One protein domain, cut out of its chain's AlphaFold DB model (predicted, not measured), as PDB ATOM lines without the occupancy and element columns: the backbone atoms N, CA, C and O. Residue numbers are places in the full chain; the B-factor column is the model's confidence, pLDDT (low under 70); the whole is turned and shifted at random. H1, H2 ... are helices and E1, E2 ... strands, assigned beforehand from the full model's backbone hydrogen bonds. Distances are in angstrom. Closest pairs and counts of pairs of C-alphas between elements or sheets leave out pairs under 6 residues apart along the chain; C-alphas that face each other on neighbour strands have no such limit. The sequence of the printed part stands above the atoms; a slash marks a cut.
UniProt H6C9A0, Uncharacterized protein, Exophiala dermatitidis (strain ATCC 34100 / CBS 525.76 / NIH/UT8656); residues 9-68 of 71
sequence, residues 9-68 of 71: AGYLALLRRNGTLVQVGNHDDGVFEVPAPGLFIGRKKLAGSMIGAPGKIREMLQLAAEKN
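What this domain is: This is residues 9 to 68 of the 71 residues of an uncharacterized protein of Exophiala dermatitidis (strain ATCC 34100 / CBS 525.76 / NIH/UT8656) (UniProt H6C9A0). A small, loose body has two short parallel strands, E1 and E2, side by side, with helices H1 and H2 packed together near the start of the strands. Beyond the other end of the strands, residues 49 to 53 lead from E2 to the longest helix, H3, which sticks out far from H1 and H2, while residues 27 to 32 stick out as the tip of a long loop. The 60 printed residues hold three named helices and two named strands in the order H1, E1, H2, E2, H3, of mixed class. The whole is only just loose, close to extended, with a radius of gyration of the C-alphas of 15.4 A and spans of 40 by 30 by 19 A.

Where its parts are: Find C-alpha 9 at (-92.802, -174.789, -146.391), where H1 begins, residues 9 to 14. E1, residues 20 to 23, runs 9.7 A, and H2 is residues 37 to 40. E2, residues 45 to 48, runs 10.3 A. H3, residues 54 to 66, runs 18.6 A from C-alpha 54 at (-74.920, -201.140, -156.246) to C-alpha 66 at (-91.637, -208.251, -160.373).

How they stand to each other: Look first at E1 and E2, parallel neighbours at 26 degrees, where N 21 and O 45 are 2.9 A apart and N 23 and O 47 2.8 A, within hydrogen-bond range. E1, H2 and E2 form a strand-helix-strand unit, two parallel strands with a helix between, with a right-handed crossover. H1 and H2 touch; their closest C-alphas, of Leu 12 and Gly 38, are 5.5 A apart. H3 is apart from H1, E1 and H2. In H1 and H3 every O i to N i+4 pair is within hydrogen-bond range; H2 is too short for one.

The domain as a whole: The farthest C-alphas, of Pro 37 and Glu 66, are 41.1 A apart. The printed part has no cut, and the link E1 to H2 is long, with 13 residues. Look for low confidence at residues 28 to 29, under 70.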
ATOM      1  N   ALA A   9     -91.889-174.998-147.512       87.62
ATOM      2  CA  ALA A   9     -92.802-174.789-146.391       87.62
ATOM      3  C   ALA A   9     -94.131-175.551-146.562       87.62
ATOM      4  O   ALA A   9     -94.611-176.183-145.619       87.62
ATOM      5  N   GLY A  10     -94.694-175.538-147.775       89.25
ATOM      6  CA  GLY A  10     -95.921-176.260-148.110       89.25
ATOM      7  C   GLY A  10     -95.728-177.773-148.041       89.25
ATOM      8  O   GLY A  10     -96.537-178.471-147.433       89.25
ATOM      9  N   TYR A  11     -94.614-178.288-148.565       91.50
ATOM     10  CA  TYR A  11     -94.300-179.717-148.466       91.50
ATOM     11  C   TYR A  11     -94.084-180.172-147.023       91.50
ATOM     12  O   TYR A  11     -94.596-181.217-146.622       91.50
ATOM     13  N   LEU A  12     -93.392-179.370-146.210       93.25
ATOM     14  CA  LEU A  12     -93.239-179.651-144.787       93.25
ATOM     15  C   LEU A  12     -94.594-179.654-144.074       93.25
ATOM     16  O   LEU A  12     -94.800-180.502-143.209       93.25
ATOM     17  N   ALA A  13     -95.538-178.779-144.432       92.69
ATOM     18  CA  ALA A  13     -96.879-178.761-143.840       92.69
ATOM     19  C   ALA A  13     -97.665-180.062-144.094       92.69
ATOM     20  O   ALA A  13     -98.354-180.526-143.188       92.69
ATOM     21  N   LEU A  14     -97.486-180.692-145.262       94.75
ATOM     22  CA  LEU A  14     -98.127-181.965-145.623       94.75
ATOM     23  C   LEU A  14     -97.573-183.176-144.857       94.75
ATOM     24  O   LEU A  14     -98.227-184.219-144.784       94.75
ATOM     25  N   LEU A  15     -96.376-183.071-144.271       95.88
ATOM     26  CA  LEU A  15     -95.807-184.171-143.499       95.88
ATOM     27  C   LEU A  15     -96.584-184.402-142.200       95.88
ATOM     28  O   LEU A  15     -96.773-183.495-141.383       95.88
ATOM     29  N   ARG A  16     -96.915-185.673-141.944       96.31
ATOM     30  CA  ARG A  16     -97.352-186.128-140.620       96.31
ATOM     31  C   ARG A  16     -96.259-185.905-139.567       96.31
ATOM     32  O   ARG A  16     -95.079-185.745-139.886       96.31
ATOM     33  N   ARG A  17     -96.638-185.970-138.286       95.94
ATOM     34  CA  ARG A  17     -95.685-185.956-137.162       95.94
ATOM     35  C   ARG A  17     -94.617-187.045-137.351       95.94
ATOM     36  O   ARG A  17     -94.959-188.186-137.651       95.94
ATOM     37  N   ASN A  18     -93.347-186.696-137.151       96.75
ATOM     38  CA  ASN A  18     -92.165-187.526-137.420       96.75
ATOM     39  C   ASN A  18     -91.953-187.913-138.901       96.75
ATOM     40  O   ASN A  18     -91.200-188.844-139.181       96.75
ATOM     41  N   GLY A  19     -92.620-187.247-139.850       96.81
ATOM     42  CA  GLY A  19     -92.418-187.460-141.283       96.81
ATOM     43  C   GLY A  19     -91.066-186.940-141.782       96.81
ATOM     44  O   GLY A  19     -90.455-186.072-141.154       96.81
ATOM     45  N   THR A  20     -90.629-187.451-142.934       96.81
ATOM     46  CA  THR A  20     -89.355-187.091-143.570       96.81
ATOM     47  C   THR A  20     -89.604-186.605-144.993       96.81
ATOM     48  O   THR A  20     -90.229-187.320-145.774       96.81
ATOM     49  N   LEU A  21     -89.082-185.428-145.338       94.25
ATOM     50  CA  LEU A  21     -88.921-184.984-146.722       94.25
ATOM     51  C   LEU A  21     -87.522-185.396-147.201       94.25
ATOM     52  O   LEU A  21     -86.537-185.111-146.518       94.25
ATOM     53  N   VAL A  22     -87.430-186.078-148.346       93.81
ATOM     54  CA  VAL A  22     -86.148-186.490-148.941       93.81
ATOM     55  C   VAL A  22     -85.900-185.672-150.204       93.81
ATOM     56  O   VAL A  22     -86.623-185.810-151.186       93.81
ATOM     57  N   GLN A  23     -84.880-184.820-150.167       90.44
ATOM     58  CA  GLN A  23     -84.439-184.010-151.293       90.44
ATOM     59  C   GLN A  23     -83.496-184.833-152.175       90.44
ATOM     60  O   GLN A  23     -82.406-185.214-151.746       90.44
ATOM     61  N   VAL A  24     -83.926-185.102-153.408       90.62
ATOM     62  CA  VAL A  24     -83.151-185.893-154.384       90.62
ATOM     63  C   VAL A  24     -82.573-185.073-155.537       90.62
ATOM     64  O   VAL A  24     -81.692-185.541-156.248       90.62
ATOM     65  N   GLY A  25     -83.062-183.848-155.733       84.50
ATOM     66  CA  GLY A  25     -82.578-182.941-156.773       84.50
ATOM     67  C   GLY A  25     -81.606-181.902-156.227       84.50
ATOM     68  O   GLY A  25     -81.783-181.426-155.101       84.50
ATOM     69  N   ASN A  26     -80.640-181.500-157.052       81.44
ATOM     70  CA  ASN A  26     -79.863-180.290-156.811       81.44
ATOM     71  C   ASN A  26     -80.641-179.058-157.299       81.44
ATOM     72  O   ASN A  26     -81.345-179.128-158.312       81.44
ATOM     73  N   HIS A  27     -80.536-177.958-156.557       70.62
ATOM     74  CA  HIS A  27     -81.031-176.654-156.989       70.62
ATOM     75  C   HIS A  27     -79.841-175.875-157.538       70.62
ATOM     76  O   HIS A  27     -78.896-175.621-156.797       70.62
ATOM     77  N   ASP A  28     -79.891-175.509-158.815       67.69
ATOM     78  CA  ASP A  28     -78.770-174.833-159.479       67.69
ATOM     79  C   ASP A  28     -78.902-173.295-159.435       67.69
ATOM     80  O   ASP A  28     -77.947-172.581-159.729       67.69
ATOM     81  N   ASP A  29     -80.054-172.773-158.988       67.44
ATOM     82  CA  ASP A  29     -80.438-171.369-159.202       67.44
ATOM     83  C   ASP A  29     -80.545-170.533-157.905       67.44
ATOM     84  O   ASP A  29     -81.193-169.486-157.896       67.44
ATOM     85  N   GLY A  30     -80.011-170.991-156.761       70.12
ATOM     86  CA  GLY A  30     -80.035-170.185-155.526       70.12
ATOM     87  C   GLY A  30     -79.899-170.933-154.196       70.12
ATOM     88  O   GLY A  30     -79.573-172.116-154.149       70.12
ATOM     89  N   VAL A  31     -80.152-170.208-153.100       75.38
ATOM     90  CA  VAL A  31     -80.091-170.730-151.726       75.38
ATOM     91  C   VAL A  31     -81.325-171.576-151.426       75.38
ATOM     92  O   VAL A  31     -82.457-171.180-151.689       75.38
ATOM     93  N   PHE A  32     -81.097-172.748-150.843       78.81
ATOM     94  CA  PHE A  32     -82.156-173.629-150.381       78.81
ATOM     95  C   PHE A  32     -82.592-173.233-148.962       78.81
ATOM     96  O   PHE A  32     -81.890-173.498-147.984       78.81
ATOM     97  N   GLU A  33     -83.746-172.576-148.849       85.00
ATOM     98  CA  GLU A  33     -84.273-172.081-147.576       85.00
ATOM     99  C   GLU A  33     -85.209-173.091-146.903       85.00
ATOM    100  O   GLU A  33     -86.178-173.575-147.493       85.00
ATOM    101  N   VAL A  34     -84.950-173.379-145.626       87.75
ATOM    102  CA  VAL A  34     -85.777-174.286-144.820       87.75
ATOM    103  C   VAL A  34     -86.320-173.541-143.603       87.75
ATOM    104  O   VAL A  34     -85.547-173.182-142.713       87.75
ATOM    105  N   PRO A  35     -87.644-173.330-143.502       87.69
ATOM    106  CA  PRO A  35     -88.219-172.651-142.350       87.69
ATOM    107  C   PRO A  35     -88.147-173.550-141.111       87.69
ATOM    108  O   PRO A  35     -88.756-174.621-141.073       87.69
ATOM    109  N   ALA A  36     -87.459-173.090-140.061       91.44
ATOM    110  CA  ALA A  36     -87.289-173.843-138.815       91.44
ATOM    111  C   ALA A  36     -88.615-174.346-138.194       91.44
ATOM    112  O   ALA A  36     -88.664-175.521-137.812       91.44
ATOM    113  N   PRO A  37     -89.717-173.558-138.154       91.19
ATOM    114  CA  PRO A  37     -91.006-174.048-137.654       91.19
ATOM    115  C   PRO A  37     -91.533-175.266-138.412       91.19
ATOM    116  O   PRO A  37     -92.141-176.146-137.808       91.19
ATOM    117  N   GLY A  38     -91.241-175.371-139.711       90.81
ATOM    118  CA  GLY A  38     -91.599-176.528-140.528       90.81
ATOM    119  C   GLY A  38     -90.873-177.821-140.136       90.81
ATOM    120  O   GLY A  38     -91.305-178.891-140.558       90.81
ATOM    121  N   LEU A  39     -89.810-177.749-139.325       92.69
ATOM    122  CA  LEU A  39     -89.062-178.906-138.827       92.69
ATOM    123  C   LEU A  39     -89.427-179.258-137.381       92.69
ATOM    124  O   LEU A  39     -89.813-180.394-137.100       92.69
ATOM    125  N   PHE A  40     -89.331-178.308-136.445       93.62
ATOM    126  CA  PHE A  40     -89.549-178.636-135.030       93.62
ATOM    127  C   PHE A  40     -91.033-178.847-134.694       93.62
ATOM    128  O   PHE A  40     -91.353-179.720-133.880       93.62
ATOM    129  N   ILE A  41     -91.963-178.151-135.366       92.94
ATOM    130  CA  ILE A  41     -93.397-178.428-135.216       92.94
ATOM    131  C   ILE A  41     -93.699-179.787-135.851       92.94
ATOM    132  O   ILE A  41     -93.619-179.991-137.062       92.94
ATOM    133  N   GLY A  42     -94.060-180.753-135.008       92.50
ATOM    134  CA  GLY A  42     -94.322-182.119-135.448       92.50
ATOM    135  C   GLY A  42     -93.068-182.978-135.630       92.50
ATOM    136  O   GLY A  42     -93.224-184.103-136.097       92.50
ATOM    137  N   ARG A  43     -91.877-182.522-135.209       95.75
ATOM    138  CA  ARG A  43     -90.625-183.314-135.207       95.75
ATOM    139  C   ARG A  43     -90.276-183.896-136.587       95.75
ATOM    140  O   ARG A  43     -89.955-185.076-136.719       95.75
ATOM    141  N   LYS A  44     -90.428-183.079-137.625       96.69
ATOM    142  CA  LYS A  44     -90.229-183.452-139.027       96.69
ATOM    143  C   LYS A  44     -88.740-183.452-139.374       96.69
ATOM    144  O   LYS A  44     -87.940-182.776-138.733       96.69
ATOM    145  N   LYS A  45     -88.372-184.234-140.387       95.56
ATOM    146  CA  LYS A  45     -86.989-184.414-140.841       95.56
ATOM    147  C   LYS A  45     -86.838-183.976-142.290       95.56
ATOM    148  O   LYS A  45     -87.737-184.184-143.102       95.56
ATOM    149  N   LEU A  46     -85.663-183.450-142.604       93.25
ATOM    150  CA  LEU A  46     -85.209-183.214-143.964       93.25
ATOM    151  C   LEU A  46     -83.939-184.033-144.198       93.25
ATOM    152  O   LEU A  46     -83.028-183.994-143.373       93.25
ATOM    153  N   ALA A  47     -83.898-184.794-145.287       93.94
ATOM    154  CA  ALA A  47     -82.772-185.650-145.653       93.94
ATOM    155  C   ALA A  47     -82.422-185.478-147.135       93.94
ATOM    156  O   ALA A  47     -83.274-185.081-147.923       93.94
ATOM    157  N   GLY A  48     -81.186-185.804-147.513       91.50
ATOM    158  CA  GLY A  48     -80.736-185.837-148.906       91.50
ATOM    159  C   GLY A  48     -80.448-187.263-149.376       91.50
ATOM    160  O   GLY A  48     -80.037-188.108-148.580       91.50
ATOM    161  N   SER A  49     -80.647-187.538-150.665       92.31
ATOM    162  CA  SER A  49     -80.212-188.788-151.301       92.31
ATOM    163  C   SER A  49     -79.963-188.563-152.790       92.31
ATOM    164  O   SER A  49     -80.787-187.947-153.448       92.31
ATOM    165  N   MET A  50     -78.845-189.050-153.325       88.06
ATOM    166  CA  MET A  50     -78.480-188.838-154.733       88.06
ATOM    167  C   MET A  50     -78.488-190.144-155.530       88.06
ATOM    168  O   MET A  50     -79.109-190.229-156.583       88.06
ATOM    169  N   ILE A  51     -77.826-191.184-155.017       91.56
ATOM    170  CA  ILE A  51     -77.821-192.514-155.626       91.56
ATOM    171  C   ILE A  51     -77.664-193.596-154.555       91.56
ATOM    172  O   ILE A  51     -77.059-193.367-153.506       91.56
ATOM    173  N   GLY A  52     -78.244-194.771-154.809       88.69
ATOM    174  CA  GLY A  52     -78.118-195.943-153.945       88.69
ATOM    175  C   GLY A  52     -76.838-196.740-154.207       88.69
ATOM    176  O   GLY A  52     -76.244-196.667-155.280       88.69
ATOM    177  N   ALA A  53     -76.427-197.559-153.237       94.81
ATOM    178  CA  ALA A  53     -75.321-198.496-153.425       94.81
ATOM    179  C   ALA A  53     -75.660-199.566-154.490       94.81
ATOM    180  O   ALA A  53     -76.830-199.938-154.624       94.81
ATOM    181  N   PRO A  54     -74.669-200.158-155.186       94.81
ATOM    182  CA  PRO A  54     -74.920-201.140-156.246       94.81
ATOM    183  C   PRO A  54     -75.780-202.341-155.827       94.81
ATOM    184  O   PRO A  54     -76.555-202.853-156.627       94.81
ATOM    185  N   GLY A  55     -75.667-202.808-154.579       96.06
ATOM    186  CA  GLY A  55     -76.545-203.859-154.045       96.06
ATOM    187  C   GLY A  55     -78.014-203.425-153.993       96.06
ATOM    188  O   GLY A  55     -78.886-204.144-154.467       96.06
ATOM    189  N   LYS A  56     -78.279-202.196-153.530       94.50
ATOM    190  CA  LYS A  56     -79.628-201.613-153.472       94.50
ATOM    191  C   LYS A  56     -80.221-201.334-154.844       94.50
ATOM    192  O   LYS A  56     -81.421-201.498-155.025       94.50
ATOM    193  N   ILE A  57     -79.390-200.962-155.815       95.06
ATOM    194  CA  ILE A  57     -79.840-200.810-157.201       95.06
ATOM    195  C   ILE A  57     -80.305-202.163-157.759       95.06
ATOM    196  O   ILE A  57     -81.358-202.216-158.381       95.06
ATOM    197  N   ARG A  58     -79.584-203.265-157.490       96.38
ATOM    198  CA  ARG A  58     -80.012-204.614-157.914       96.38
ATOM    199  C   ARG A  58     -81.344-205.022-157.286       96.38
ATOM    200  O   ARG A  58     -82.226-205.463-158.013       96.38
ATOM    201  N   GLU A  59     -81.504-204.815-155.977       96.44
ATOM    202  CA  GLU A  59     -82.780-205.053-155.279       96.44
ATOM    203  C   GLU A  59     -83.928-204.232-155.903       96.44
ATOM    204  O   GLU A  59     -85.012-204.759-156.143       96.44
ATOM    205  N   MET A  60     -83.684-202.953-156.215       96.25
ATOM    206  CA  MET A  60     -84.669-202.067-156.849       96.25
ATOM    207  C   MET A  60     -85.056-202.542-158.256       96.25
ATOM    208  O   MET A  60     -86.245-202.608-158.562       96.25
ATOM    209  N   LEU A  61     -84.080-202.914-159.092       95.25
ATOM    210  CA  LEU A  61     -84.330-203.408-160.450       95.25
ATOM    211  C   LEU A  61     -85.104-204.730-160.445       95.25
ATOM    212  O   LEU A  61     -86.003-204.919-161.263       95.25
ATOM    213  N   GLN A  62     -84.793-205.623-159.503       96.19
ATOM    214  CA  GLN A  62     -85.546-206.860-159.329       96.19
ATOM    215  C   GLN A  62     -87.007-206.571-158.950       96.19
ATOM    216  O   GLN A  62     -87.920-207.091-159.591       96.19
ATOM    217  N   LEU A  63     -87.241-205.683-157.975       96.19
ATOM    218  CA  LEU A  63     -88.594-205.280-157.583       96.19
ATOM    219  C   LEU A  63     -89.360-204.631-158.746       96.19
ATOM    220  O   LEU A  63     -90.553-204.883-158.911       96.19
ATOM    221  N   ALA A  64     -88.691-203.811-159.561       95.94
ATOM    222  CA  ALA A  64     -89.296-203.186-160.733       95.94
ATOM    223  C   ALA A  64     -89.780-204.232-161.749       95.94
ATOM    224  O   ALA A  64     -90.913-204.132-162.225       95.94
ATOM    225  N   ALA A  65     -88.979-205.272-162.014       95.94
ATOM    226  CA  ALA A  65     -89.367-206.381-162.884       95.94
ATOM    227  C   ALA A  65     -90.570-207.162-162.324       95.94
ATOM    228  O   ALA A  65     -91.550-207.378-163.033       95.94
ATOM    229  N   GLU A  66     -90.547-207.517-161.036       97.31
ATOM    230  CA  GLU A  66     -91.637-208.251-160.373       97.31
ATOM    231  C   GLU A  66     -92.958-207.466-160.351       97.31
ATOM    232  O   GLU A  66     -94.046-208.041-160.447       97.31
ATOM    233  N   LYS A  67     -92.881-206.138-160.215       96.69
ATOM    234  CA  LYS A  67     -94.045-205.244-160.155       96.69
ATOM    235  C   LYS A  67     -94.435-204.654-161.509       96.69
ATOM    236  O   LYS A  67     -95.372-203.860-161.552       96.69
ATOM    237  N   ASN A  68     -93.769-205.048-162.597       94.19
ATOM    238  CA  ASN A  68     -93.969-204.494-163.940       94.19
ATOM    239  C   ASN A  68     -93.871-202.954-163.980       94.19
ATOM    240  O   ASN A  68     -94.580-202.286-164.738       94.19
TER     241      ASN A  68